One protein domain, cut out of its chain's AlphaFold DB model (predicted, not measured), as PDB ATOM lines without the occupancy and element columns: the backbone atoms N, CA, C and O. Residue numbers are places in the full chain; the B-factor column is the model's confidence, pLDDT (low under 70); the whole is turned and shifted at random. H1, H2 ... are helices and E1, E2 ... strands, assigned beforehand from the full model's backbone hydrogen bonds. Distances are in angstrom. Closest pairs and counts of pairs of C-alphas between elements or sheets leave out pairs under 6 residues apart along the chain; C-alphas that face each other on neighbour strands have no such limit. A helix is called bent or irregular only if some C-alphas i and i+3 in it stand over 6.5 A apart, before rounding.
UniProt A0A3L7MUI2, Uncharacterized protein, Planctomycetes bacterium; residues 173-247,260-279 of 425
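AT A GLANCE: This is residues 173 to 247 and 260 to 279 of the 425 residues of an uncharacterized protein of Planctomycetes bacterium (UniProt A0A3L7MUI2). Look first for a small sheet of three strands, E1, E3 and E2, with H1 over one face and H3 over the opposite face, alongside the edge strand E1. Away from the sheet, the stretch H4, E4, H5 runs from the side of H3 across to the side of H1, with the short strand E4 between its two helices. The 95 printed residues hold five named helices and four named strands, along the chain H1 H2 E1 E2 E3 H3 H4 E4 H5; the sheet's order E1, E3, E2 is mixed, and the class is mixed, helices and strands. The whole is compact, with a radius of gyration of the C-alphas of 13.9 A and spans of 37 by 29 by 25 A.

HOW THE PARTS SIT: Begin at the inner strand E3, residues 221 to 225. The edge strand E1, residues 203 to 208, is its parallel neighbour at 24 degrees, with N 206 and O 222 2.8 A apart. E2, residues 215 to 218, is the other edge strand and forms an antiparallel hairpin with E3 at 155 degrees, with N 218 and O 221 2.8 A apart. H1, residues 187 to 195, is on the sheet at a height of 8.8 A, over E3 and along the strands at 17 degrees on the local plane; the closest C-alphas of H1 and E3 are those of Ala 191 and Ile 221, 6.5 A apart. H3, residues 232 to 242, is on the opposite face, over E1 at a height of 11.0 A, and its closest C-alphas to E1 are those of Ala 232 and Cys 208, 5.7 A. H4, residues 260 to 264, only just touches H3, with 3 pairs of C-alphas within 8 A, the closest being Ile 237 and Arg 261 at 7.0 A. E4, residues 268 to 270, pairs with no named strand. H5, residues 272 to 279, is close to H1 but not clearly touching: the C-alphas of Ile 194 and Leu 279 are 6.9 A apart, at a steep tilt of 49 degrees, the same way. H2, residues 198 to 201, is close to H1 but not clearly touching, with the C-alphas of Ile 194 and Ala 200 6.0 A apart. In H1, H3, H4 and H5 every O i to N i+4 pair is within hydrogen-bond range; H2 is too short for one, and its one O i to N i+3 pair is not within range.

IN THESE COORDINATES: Find C-alpha 187 at (162.003, 169.033, 171.391), where H1 begins; it runs 12.3 A. H2 is irregular, its C-alphas 198 and 201 7.1 A apart. E1 runs 16.4 A from C-alpha 203 at (167.638, 181.375, 163.585), E2 9.9 A and E3 13.4 A. H3 is 15.4 A long, H4 6.1 A, E4 6.9 A and H5 10.6 A, ending at C-alpha 279 at (152.576, 179.341, 168.261).

THE WHOLE: The two C-alphas farthest apart, those of Gly 180 and Ser 244, are 39.6 A apart. Residues 248 to 259 are not printed, and C-alphas 247 and 260 are 13.9 A apart across this cut. Of the links that are printed whole, none is long. Residues 173 to 186 hold no named element. The mean pLDDT of the printed part is 93.0, and no printed residue is under 70.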
ATOM      1  N   HIS A 173     157.302 172.264 179.781       91.62
ATOM      2  CA  HIS A 173     156.549 172.113 181.036       91.62
ATOM      3  C   HIS A 173     155.387 173.112 181.219       91.62
ATOM      4  O   HIS A 173     154.680 173.047 182.229       91.62
ATOM      5  N   VAL A 174     155.137 174.022 180.267       93.12
ATOM      6  CA  VAL A 174     153.958 174.907 180.312       93.12
ATOM      7  C   VAL A 174     152.710 174.142 179.873       93.12
ATOM      8  O   VAL A 174     152.468 173.906 178.689       93.12
ATOM      9  N   THR A 175     151.864 173.802 180.842       88.88
ATOM     10  CA  THR A 175     150.587 173.122 180.606       88.88
ATOM     11  C   THR A 175     149.447 174.110 180.319       88.88
ATOM     12  O   THR A 175     149.476 175.276 180.710       88.88
ATOM     13  N   GLY A 176     148.419 173.656 179.592       87.69
ATOM     14  CA  GLY A 176     147.159 174.390 179.390       87.69
ATOM     15  C   GLY A 176     147.162 175.549 178.379       87.69
ATOM     16  O   GLY A 176     146.090 176.059 178.064       87.69
ATOM     17  N   VAL A 177     148.316 175.962 177.839       88.50
ATOM     18  CA  VAL A 177     148.396 177.031 176.815       88.50
ATOM     19  C   VAL A 177     148.181 176.495 175.395       88.50
ATOM     20  O   VAL A 177     147.505 177.124 174.576       88.50
ATOM     21  N   LEU A 178     148.756 175.330 175.093       83.00
ATOM     22  CA  LEU A 178     148.559 174.635 173.824       83.00
ATOM     23  C   LEU A 178     147.256 173.810 173.870       83.00
ATOM     24  O   LEU A 178     146.982 173.169 174.886       83.00
ATOM     25  N   PRO A 179     146.458 173.778 172.783       81.94
ATOM     26  CA  PRO A 179     145.412 172.769 172.605       81.94
ATOM     27  C   PRO A 179     145.993 171.353 172.722       81.94
ATOM     28  O   PRO A 179     147.130 171.148 172.309       81.94
ATOM     29  N   GLY A 180     145.212 170.374 173.196       80.25
ATOM     30  CA  GLY A 180     145.685 168.988 173.371       80.25
ATOM     31  C   GLY A 180     146.303 168.377 172.104       80.25
ATOM     32  O   GLY A 180     147.381 167.805 172.168       80.25
ATOM     33  N   GLU A 181     145.701 168.630 170.935       79.44
ATOM     34  CA  GLU A 181     146.220 168.245 169.603       79.44
ATOM     35  C   GLU A 181     147.610 168.819 169.251       79.44
ATOM     36  O   GLU A 181     148.218 168.429 168.257       79.44
ATOM     37  N   LEU A 182     148.064 169.833 169.989       78.69
ATOM     38  CA  LEU A 182     149.335 170.531 169.805       78.69
ATOM     39  C   LEU A 182     150.215 170.428 171.055       78.69
ATOM     40  O   LEU A 182     151.176 171.187 171.164       78.69
ATOM     41  N   ALA A 183     149.893 169.544 172.006       79.62
ATOM     42  CA  ALA A 183     150.717 169.310 173.182       79.62
ATOM     43  C   ALA A 183     152.106 168.825 172.744       79.62
ATOM     44  O   ALA A 183     152.251 167.812 172.060       79.62
ATOM     45  N   VAL A 184     153.136 169.581 173.113       78.94
ATOM     46  CA  VAL A 184     154.509 169.291 172.711       78.94
ATOM     47  C   VAL A 184     155.205 168.562 173.853       78.94
ATOM     48  O   VAL A 184     155.606 169.196 174.821       78.94
ATOM     49  N   GLY A 185     155.340 167.238 173.737       83.44
ATOM     50  CA  GLY A 185     156.144 166.438 174.671       83.44
ATOM     51  C   GLY A 185     157.649 166.509 174.391       83.44
ATOM     52  O   GLY A 185     158.439 166.568 175.324       83.44
ATOM     53  N   GLU A 186     158.035 166.573 173.110       92.44
ATOM     54  CA  GLU A 186     159.429 166.401 172.668       92.44
ATOM     55  C   GLU A 186     160.012 167.642 171.952       92.44
ATOM     56  O   GLU A 186     159.278 168.335 171.226       92.44
ATOM     57  N   PRO A 187     161.332 167.912 172.062       94.25
ATOM     58  CA  PRO A 187     162.003 169.033 171.391       94.25
ATOM     59  C   PRO A 187     161.814 169.070 169.865       94.25
ATOM     60  O   PRO A 187     161.665 170.143 169.277       94.25
ATOM     61  N   GLU A 188     161.769 167.920 169.195       93.69
ATOM     62  CA  GLU A 188     161.564 167.806 167.746       93.69
ATOM     63  C   GLU A 188     160.152 168.241 167.344       93.69
ATOM     64  O   GLU A 188     159.957 168.849 166.287       93.69
ATOM     65  N   SER A 189     159.159 167.955 168.186       93.62
ATOM     66  CA  SER A 189     157.783 168.417 167.997       93.62
ATOM     67  C   SER A 189     157.680 169.929 168.214       93.62
ATOM     68  O   SER A 189     156.986 170.602 167.446       93.62
ATOM     69  N   LEU A 190     158.455 170.496 169.152       95.88
ATOM     70  CA  LEU A 190     158.573 171.950 169.314       95.88
ATOM     71  C   LEU A 190     159.178 172.586 168.058       95.88
ATOM     72  O   LEU A 190     158.640 173.560 167.531       95.88
ATOM     73  N   ALA A 191     160.258 172.002 167.536       96.19
ATOM     74  CA  ALA A 191     160.916 172.473 166.323       96.19
ATOM     75  C   ALA A 191     159.972 172.441 165.106       96.19
ATOM     76  O   ALA A 191     159.888 173.423 164.370       96.19
ATOM     77  N   LYS A 192     159.192 171.367 164.916       94.62
ATOM     78  CA  LYS A 192     158.167 171.292 163.855       94.62
ATOM     79  C   LYS A 192     157.112 172.396 163.993       94.62
ATOM     80  O   LYS A 192     156.772 173.035 162.998       94.62
ATOM     81  N   LEU A 193     156.627 172.660 165.210       95.06
ATOM     82  CA  LEU A 193     155.634 173.709 165.472       95.06
ATOM     83  C   LEU A 193     156.194 175.114 165.182       95.06
ATOM     84  O   LEU A 193     155.531 175.927 164.538       95.06
ATOM     85  N   ILE A 194     157.440 175.380 165.583       96.44
ATOM     86  CA  ILE A 194     158.154 176.635 165.298       96.44
ATOM     87  C   ILE A 194     158.369 176.815 163.789       96.44
ATOM     88  O   ILE A 194     158.103 177.898 163.263       96.44
ATOM     89  N   ALA A 195     158.767 175.762 163.072       95.06
ATOM     90  CA  ALA A 195     158.953 175.783 161.619       95.06
ATOM     91  C   ALA A 195     157.648 176.031 160.829       95.06
ATOM     92  O   ALA A 195     157.707 176.460 159.679       95.06
ATOM     93  N   GLY A 196     156.478 175.798 161.438       94.12
ATOM     94  CA  GLY A 196     155.160 176.142 160.889       94.12
ATOM     95  C   GLY A 196     154.608 177.513 161.315       94.12
ATOM     96  O   GLY A 196     153.478 177.845 160.954       94.12
ATOM     97  N   SER A 197     155.363 178.294 162.094       95.62
ATOM     98  CA  SER A 197     154.924 179.558 162.711       95.62
ATOM     99  C   SER A 197     155.546 180.801 162.058       95.62
ATOM    100  O   SER A 197     156.356 180.700 161.135       95.62
ATOM    101  N   ARG A 198     155.242 182.000 162.578       95.38
ATOM    102  CA  ARG A 198     155.933 183.247 162.190       95.38
ATOM    103  C   ARG A 198     157.460 183.196 162.350       95.38
ATOM    104  O   ARG A 198     158.152 183.894 161.618       95.38
ATOM    105  N   PHE A 199     157.968 182.361 163.258       96.00
ATOM    106  CA  PHE A 199     159.396 182.221 163.566       96.00
ATOM    107  C   PHE A 199     160.145 181.296 162.588       96.00
ATOM    108  O   PHE A 199     161.351 181.110 162.717       96.00
ATOM    109  N   ALA A 200     159.474 180.735 161.574       93.94
ATOM    110  CA  ALA A 200     160.094 179.854 160.575       93.94
ATOM    111  C   ALA A 200     161.242 180.512 159.777       93.94
ATOM    112  O   ALA A 200     162.091 179.824 159.206       93.94
ATOM    113  N   GLY A 201     161.265 181.848 159.716       92.31
ATOM    114  CA  GLY A 201     162.349 182.618 159.107       92.31
ATOM    115  C   GLY A 201     163.574 182.805 160.008       92.31
ATOM    116  O   GLY A 201     164.662 183.052 159.483       92.31
ATOM    117  N   ASP A 202     163.427 182.671 161.323       95.12
ATOM    118  CA  ASP A 202     164.448 183.044 162.299       95.12
ATOM    119  C   ASP A 202     165.499 181.945 162.520       95.12
ATOM    120  O   ASP A 202     165.343 180.793 162.105       95.12
ATOM    121  N   ALA A 203     166.615 182.317 163.146       95.50
ATOM    122  CA  ALA A 203     167.638 181.375 163.585       95.50
ATOM    123  C   ALA A 203     167.325 180.981 165.032       95.50
ATOM    124  O   ALA A 203     167.542 181.775 165.947       95.50
ATOM    125  N   VAL A 204     166.783 179.778 165.232       97.38
ATOM    126  CA  VAL A 204     166.241 179.350 166.529       97.38
ATOM    127  C   VAL A 204     167.137 178.290 167.162       97.38
ATOM    128  O   VAL A 204     167.454 177.290 166.521       97.38
ATOM    129  N   TRP A 205     167.529 178.492 168.417       97.31
ATOM    130  CA  TRP A 205     168.289 177.536 169.224       97.31
ATOM    131  C   TRP A 205     167.433 177.041 170.392       97.31
ATOM    132  O   TRP A 205     167.137 177.803 171.309       97.31
ATOM    133  N   LEU A 206     167.042 175.768 170.351       97.50
ATOM    134  CA  LEU A 206     166.439 175.044 171.468       97.50
ATOM    135  C   LEU A 206     167.572 174.506 172.349       97.50
ATOM    136  O   LEU A 206     168.364 173.686 171.888       97.50
ATOM    137  N   VAL A 207     167.671 174.973 173.593       97.19
ATOM    138  CA  VAL A 207     168.665 174.485 174.562       97.19
ATOM    139  C   VAL A 207     167.991 173.484 175.496       97.19
ATOM    140  O   VAL A 207     166.960 173.803 176.092       97.19
ATOM    141  N   CYS A 208     168.554 172.283 175.612       95.44
ATOM    142  CA  CYS A 208     168.023 171.190 176.428       95.44
ATOM    143  C   CYS A 208     168.967 170.860 177.594       95.44
ATOM    144  O   CYS A 208     170.184 170.783 177.409       95.44
ATOM    145  N   ASP A 209     168.410 170.637 178.786       91.94
ATOM    146  CA  ASP A 209     169.158 170.146 179.952       91.94
ATOM    147  C   ASP A 209     169.317 168.616 179.896       91.94
ATOM    148  O   ASP A 209     168.536 167.937 179.230       91.94
ATOM    149  N   GLY A 210     170.333 168.062 180.561       81.88
ATOM    150  CA  GLY A 210     170.589 166.620 180.696       81.88
ATOM    151  C   GLY A 210     171.005 165.877 179.418       81.88
ATOM    152  O   GLY A 210     171.661 164.839 179.504       81.88
ATOM    153  N   VAL A 211     170.683 166.402 178.234       81.12
ATOM    154  CA  VAL A 211     171.027 165.801 176.940       81.12
ATOM    155  C   VAL A 211     172.547 165.896 176.705       81.12
ATOM    156  O   VAL A 211     173.131 166.977 176.877       81.12
ATOM    157  N   PRO A 212     173.226 164.796 176.309       76.06
ATOM    158  CA  PRO A 212     174.649 164.825 175.975       76.06
ATOM    159  C   PRO A 212     174.935 165.817 174.841       76.06
ATOM    160  O   PRO A 212     174.081 166.082 173.996       76.06
ATOM    161  N   ARG A 213     176.151 166.380 174.811       74.88
ATOM    162  CA  ARG A 213     176.493 167.407 173.816       74.88
ATOM    163  C   ARG A 213     176.372 166.864 172.397       74.88
ATOM    164  O   ARG A 213     177.127 165.988 171.988       74.88
ATOM    165  N   GLY A 214     175.467 167.471 171.650       79.75
ATOM    166  CA  GLY A 214     175.184 167.200 170.253       79.75
ATOM    167  C   GLY A 214     174.209 168.257 169.748       79.75
ATOM    168  O   GLY A 214     173.400 168.767 170.522       79.75
ATOM    169  N   ALA A 215     174.323 168.601 168.469       86.75
ATOM    170  CA  ALA A 215     173.456 169.569 167.811       86.75
ATOM    171  C   ALA A 215     172.632 168.855 166.733       86.75
ATOM    172  O   ALA A 215     173.141 168.565 165.648       86.75
ATOM    173  N   LEU A 216     171.362 168.569 167.022       92.56
ATOM    174  CA  LEU A 216     170.404 168.110 166.015       92.56
ATOM    175  C   LEU A 216     169.853 169.333 165.274       92.56
ATOM    176  O   LEU A 216     169.565 170.360 165.884       92.56
ATOM    177  N   ARG A 217     169.710 169.260 163.947       93.50
ATOM    178  CA  ARG A 217     169.274 170.405 163.138       93.50
ATOM    179  C   ARG A 217     168.016 170.099 162.339       93.50
ATOM    180  O   ARG A 217     168.019 169.240 161.463       93.50
ATOM    181  N   VAL A 218     166.973 170.890 162.576       91.75
ATOM    182  CA  VAL A 218     165.690 170.849 161.868       91.75
ATOM    183  C   VAL A 218     165.553 172.148 161.064       91.75
ATOM    184  O   VAL A 218     165.007 173.155 161.514       91.75
ATOM    185  N   GLY A 219     166.138 172.164 159.862       91.25
ATOM    186  CA  GLY A 219     166.152 173.339 158.982       91.25
ATOM    187  C   GLY A 219     166.968 174.516 159.544       91.25
ATOM    188  O   GLY A 219     168.204 174.482 159.560       91.25
ATOM    189  N   ARG A 220     166.284 175.588 159.967       93.75
ATOM    190  CA  ARG A 220     166.895 176.762 160.634       93.75
ATOM    191  C   ARG A 220     166.970 176.629 162.157       93.75
ATOM    192  O   ARG A 220     167.605 177.464 162.797       93.75
ATOM    193  N   ILE A 221     166.356 175.587 162.708       96.69
ATOM    194  CA  ILE A 221     166.288 175.320 164.140       96.69
ATOM    195  C   ILE A 221     167.426 174.367 164.508       96.69
ATOM    196  O   ILE A 221     167.619 173.345 163.843       96.69
ATOM    197  N   VAL A 222     168.183 174.703 165.545       96.56
ATOM    198  CA  VAL A 222     169.198 173.838 166.158       96.56
ATOM    199  C   VAL A 222     168.695 173.437 167.538       96.56
ATOM    200  O   VAL A 222     168.202 174.283 168.275       96.56
ATOM    201  N   ILE A 223     168.807 172.157 167.866       96.12
ATOM    202  CA  ILE A 223     168.496 171.576 169.169       96.12
ATOM    203  C   ILE A 223     169.833 171.148 169.768       96.12
ATOM    204  O   ILE A 223     170.499 170.280 169.202       96.12
ATOM    205  N   GLU A 224     170.260 171.793 170.851       95.62
ATOM    206  CA  GLU A 224     171.569 171.580 171.472       95.62
ATOM    207  C   GLU A 224     171.427 171.169 172.944       95.62
ATOM    208  O   GLU A 224     170.830 171.876 173.761       95.62
ATOM    209  N   GLY A 225     172.012 170.021 173.290       94.81
ATOM    210  CA  GLY A 225     172.150 169.579 174.676       94.81
ATOM    211  C   GLY A 225     173.245 170.356 175.411       94.81
ATOM    212  O   GLY A 225     174.374 170.463 174.922       94.81
ATOM    213  N   ALA A 226     172.949 170.864 176.610       93.00
ATOM    214  CA  ALA A 226     173.900 171.621 177.429       93.00
ATOM    215  C   ALA A 226     175.188 170.828 177.749       93.00
ATOM    216  O   ALA A 226     176.290 171.404 177.832       93.00
ATOM    217  N   GLY A 227     175.052 169.502 177.844       91.50
ATOM    218  CA  GLY A 227     176.107 168.537 178.123       91.50
ATOM    219  C   GLY A 227     175.998 167.901 179.512       91.50
ATOM    220  O   GLY A 227     175.303 168.420 180.384       91.50
ATOM    221  N   PRO A 228     176.712 166.788 179.747       89.62
ATOM    222  CA  PRO A 228     176.681 166.098 181.032       89.62
ATOM    223  C   PRO A 228     177.165 167.015 182.163       89.62
ATOM    224  O   PRO A 228     178.208 167.659 182.050       89.62
ATOM    225  N   GLY A 229     176.401 167.060 183.259       90.06
ATOM    226  CA  GLY A 229     176.730 167.856 184.446       90.06
ATOM    227  C   GLY A 229     176.589 169.373 184.277       90.06
ATOM    228  O   GLY A 229     177.127 170.110 185.102       90.06
ATOM    229  N   ARG A 230     175.897 169.855 183.234       93.00
ATOM    230  CA  ARG A 230     175.677 171.285 182.994       93.00
ATOM    231  C   ARG A 230     174.209 171.590 182.702       93.00
ATOM    232  O   ARG A 230     173.640 170.994 181.799       93.00
ATOM    233  N   SER A 231     173.670 172.593 183.392       95.00
ATOM    234  CA  SER A 231     172.306 173.079 183.178       95.00
ATOM    235  C   SER A 231     172.118 173.816 181.843       95.00
ATOM    236  O   SER A 231     173.057 174.413 181.291       95.00
ATOM    237  N   ALA A 232     170.873 173.846 181.354       94.44
ATOM    238  CA  ALA A 232     170.481 174.699 180.230       94.44
ATOM    239  C   ALA A 232     170.684 176.196 180.547       94.44
ATOM    240  O   ALA A 232     171.219 176.927 179.708       94.44
ATOM    241  N   ASP A 233     170.358 176.633 181.772       96.19
ATOM    242  CA  ASP A 233     170.641 177.971 182.311       96.19
ATOM    243  C   ASP A 233     172.078 178.416 182.020       96.19
ATOM    244  O   ASP A 233     172.308 179.441 181.370       96.19
ATOM    245  N   ASP A 234     173.058 177.640 182.494       95.12
ATOM    246  CA  ASP A 234     174.477 177.972 182.386       95.12
ATOM    247  C   ASP A 234     174.919 178.064 180.928       95.12
ATOM    248  O   ASP A 234     175.793 178.869 180.595       95.12
ATOM    249  N   HIS A 235     174.336 177.240 180.052       95.62
ATOM    250  CA  HIS A 235     174.598 177.286 178.621       95.62
ATOM    251  C   HIS A 235     174.044 178.577 177.996       95.62
ATOM    252  O   HIS A 235     174.785 179.288 177.311       95.62
ATOM    253  N   ILE A 236     172.788 178.939 178.278       96.62
ATOM    254  CA  ILE A 236     172.151 180.173 177.784       96.62
ATOM    255  C   ILE A 236     172.931 181.410 178.257       96.62
ATOM    256  O   ILE A 236     173.217 182.313 177.468       96.62
ATOM    257  N   ILE A 237     173.337 181.453 179.529       96.69
ATOM    258  CA  ILE A 237     174.082 182.582 180.109       96.69
ATOM    259  C   ILE A 237     175.476 182.713 179.481       96.69
ATOM    260  O   ILE A 237     175.901 183.830 179.174       96.69
ATOM    261  N   GLU A 238     176.191 181.603 179.266       95.56
ATOM    262  CA  GLU A 238     177.496 181.617 178.595       95.56
ATOM    263  C   GLU A 238     177.361 182.024 177.123       95.56
ATOM    264  O   GLU A 238     178.168 182.810 176.624       95.56
ATOM    265  N   PHE A 239     176.323 181.568 176.416       95.50
ATOM    266  CA  PHE A 239     176.050 182.039 175.060       95.50
ATOM    267  C   PHE A 239     175.847 183.561 175.027       95.50
ATOM    268  O   PHE A 239     176.530 184.255 174.275       95.50
ATOM    269  N   LEU A 240     174.991 184.101 175.898       96.44
ATOM    270  CA  LEU A 240     174.759 185.546 176.031       96.44
ATOM    271  C   LEU A 240     175.985 186.324 176.548       96.44
ATOM    272  O   LEU A 240     175.995 187.554 176.498       96.44
ATOM    273  N   ALA A 241     177.006 185.643 177.080       96.00
ATOM    274  CA  ALA A 241     178.293 186.233 177.450       96.00
ATOM    275  C   ALA A 241     179.296 186.266 176.293       96.00
ATOM    276  O   ALA A 241     180.069 187.214 176.196       96.00
ATOM    277  N   ARG A 242     179.279 185.248 175.427       95.56
ATOM    278  CA  ARG A 242     180.161 185.141 174.253       95.56
ATOM    279  C   ARG A 242     179.625 185.907 173.040       95.56
ATOM    280  O   ARG A 242     180.401 186.293 172.172       95.56
ATOM    281  N   ASN A 243     178.314 186.138 172.970       95.19
ATOM    282  CA  ASN A 243     177.686 186.906 171.902       95.19
ATOM    283  C   ASN A 243     178.053 188.400 172.006       95.19
ATOM    284  O   ASN A 243     177.869 189.022 173.050       95.19
ATOM    285  N   SER A 244     178.539 188.990 170.911       94.88
ATOM    286  CA  SER A 244     178.942 190.402 170.836       94.88
ATOM    287  C   SER A 244     177.771 191.388 170.728       94.88
ATOM    288  O   SER A 244     177.952 192.583 170.960       94.88
ATOM    289  N   ALA A 245     176.565 190.914 170.399       95.06
ATOM    290  CA  ALA A 245     175.366 191.731 170.231       95.06
ATOM    291  C   ALA A 245     174.135 191.130 170.951       95.06
ATOM    292  O   ALA A 245     173.102 190.911 170.312       95.06
ATOM    293  N   PRO A 246     174.183 190.911 172.283       95.81
ATOM    294  CA  PRO A 246     173.088 190.294 173.043       95.81
ATOM    295  C   PRO A 246     171.767 191.070 172.936       95.81
ATOM    296  O   PRO A 246     170.707 190.463 172.979       95.81
ATOM    297  N   ARG A 247     171.811 192.387 172.684       96.00
ATOM    298  CA  ARG A 247     170.628 193.236 172.419       96.00
ATOM    299  C   ARG A 247     169.819 192.863 171.172       96.00
ATOM    300  O   ARG A 247     168.766 193.442 170.941       96.00
ATOM    301  N   LYS A 260     166.534 187.755 184.527       98.25
ATOM    302  CA  LYS A 260     167.376 188.778 185.171       98.25
ATOM    303  C   LYS A 260     168.765 188.860 184.530       98.25
ATOM    304  O   LYS A 260     169.252 189.963 184.280       98.25
ATOM    305  N   ARG A 261     169.402 187.716 184.257       97.88
ATOM    306  CA  ARG A 261     170.751 187.630 183.663       97.88
ATOM    307  C   ARG A 261     170.761 188.060 182.190       97.88
ATOM    308  O   ARG A 261     171.646 188.813 181.791       97.88
ATOM    309  N   ALA A 262     169.750 187.676 181.413       97.50
ATOM    310  CA  ALA A 262     169.565 188.080 180.020       97.50
ATOM    311  C   ALA A 262     169.309 189.593 179.893       97.50
ATOM    312  O   ALA A 262     170.028 190.282 179.163       97.50
ATOM    313  N   LYS A 263     168.387 190.150 180.694       97.56
ATOM    314  CA  LYS A 263     168.125 191.601 180.729       97.56
ATOM    315  C   LYS A 263     169.329 192.417 181.195       97.56
ATOM    316  O   LYS A 263     169.561 193.496 180.659       97.56
ATOM    317  N   ALA A 264     170.148 191.902 182.116       97.75
ATOM    318  CA  ALA A 264     171.404 192.550 182.512       97.75
ATOM    319  C   ALA A 264     172.434 192.649 181.365       97.75
ATOM    320  O   ALA A 264     173.321 193.498 181.410       97.75
ATOM    321  N   ARG A 265     172.307 191.824 180.317       96.62
ATOM    322  CA  ARG A 265     173.076 191.921 179.061       96.62
ATOM    323  C   ARG A 265     172.342 192.694 177.960       96.62
ATOM    324  O   ARG A 265     172.879 192.875 176.872       96.62
ATOM    325  N   GLY A 266     171.138 193.187 178.246       97.00
ATOM    326  CA  GLY A 266     170.288 193.917 177.310       97.00
ATOM    327  C   GLY A 266     169.575 193.042 176.280       97.00
ATOM    328  O   GLY A 266     169.036 193.603 175.333       97.00
ATOM    329  N   ALA A 267     169.575 191.714 176.438       97.69
ATOM    330  CA  ALA A 267     168.781 190.821 175.598       97.69
ATOM    331  C   ALA A 267     167.280 190.999 175.871       97.69
ATOM    332  O   ALA A 267     166.872 191.326 176.992       97.69
ATOM    333  N   GLU A 268     166.462 190.772 174.848       97.56
ATOM    334  CA  GLU A 268     165.010 190.742 174.996       97.56
ATOM    335  C   GLU A 268     164.583 189.421 175.654       97.56
ATOM    336  O   GLU A 268     165.247 188.395 175.500       97.56
ATOM    337  N   CYS A 269     163.481 189.432 176.408       98.06
ATOM    338  CA  CYS A 269     162.932 188.215 177.005       98.06
ATOM    339  C   CYS A 269     161.428 188.117 176.761       98.06
ATOM    340  O   CYS A 269     160.689 189.044 177.100       98.06
ATOM    341  N   VAL A 270     160.998 186.968 176.249       98.31
ATOM    342  CA  VAL A 270     159.599 186.568 176.061       98.31
ATOM    343  C   VAL A 270     159.322 185.419 177.029       98.31
ATOM    344  O   VAL A 270     160.184 184.565 177.230       98.31
ATOM    345  N   LYS A 271     158.147 185.389 177.661       98.06
ATOM    346  CA  LYS A 271     157.804 184.274 178.552       98.06
ATOM    347  C   LYS A 271     157.442 183.023 177.757       98.06
ATOM    348  O   LYS A 271     156.938 183.132 176.637       98.06
ATOM    349  N   SER A 272     157.616 181.848 178.358       97.56
ATOM    350  CA  SER A 272     157.259 180.578 177.721       97.56
ATOM    351  C   SER A 272     155.769 180.507 177.367       97.56
ATOM    352  O   SER A 272     155.416 180.050 176.280       97.56
ATOM    353  N   GLU A 273     154.884 181.019 178.231       96.75
ATOM    354  CA  GLU A 273     153.431 180.980 178.012       96.75
ATOM    355  C   GLU A 273     153.016 181.908 176.860       96.75
ATOM    356  O   GLU A 273     152.260 181.507 175.974       96.75
ATOM    357  N   ASP A 274     153.562 183.128 176.826       97.88
ATOM    358  CA  ASP A 274     153.311 184.105 175.757       97.88
ATOM    359  C   ASP A 274     153.816 183.576 174.398       97.88
ATOM    360  O   ASP A 274     153.160 183.739 173.365       97.88
ATOM    361  N   PHE A 275     154.966 182.892 174.392       97.75
ATOM    362  CA  PHE A 275     155.528 182.251 173.204       97.75
ATOM    363  C   PHE A 275     154.650 181.106 172.683       97.75
ATOM    364  O   PHE A 275     154.297 181.091 171.500       97.75
ATOM    365  N   LEU A 276     154.226 180.188 173.555       96.50
ATOM    366  CA  LEU A 276     153.321 179.101 173.174       96.50
ATOM    367  C   LEU A 276     151.958 179.616 172.698       96.50
ATOM    368  O   LEU A 276     151.403 179.074 171.742       96.50
ATOM    369  N   ALA A 277     151.439 180.698 173.285       95.94
ATOM    370  CA  ALA A 277     150.212 181.338 172.820       95.94
ATOM    371  C   ALA A 277     150.352 181.898 171.390       95.94
ATOM    372  O   ALA A 277     149.418 181.778 170.590       95.94
ATOM    373  N   MET A 278     151.520 182.453 171.031       96.81
ATOM    374  CA  MET A 278     151.821 182.865 169.653       96.81
ATOM    375  C   MET A 278     151.883 181.673 168.689       96.81
ATOM    376  O   MET A 278     151.293 181.755 167.610       96.81
ATOM    377  N   LEU A 279     152.528 180.565 169.075       96.38
ATOM    378  CA  LEU A 279     152.576 179.341 168.261       96.38
ATOM    379  C   LEU A 279     151.181 178.729 168.056       96.38
ATOM    380  O   LEU A 279     150.817 178.388 166.930       96.38
TER     381      LEU A 279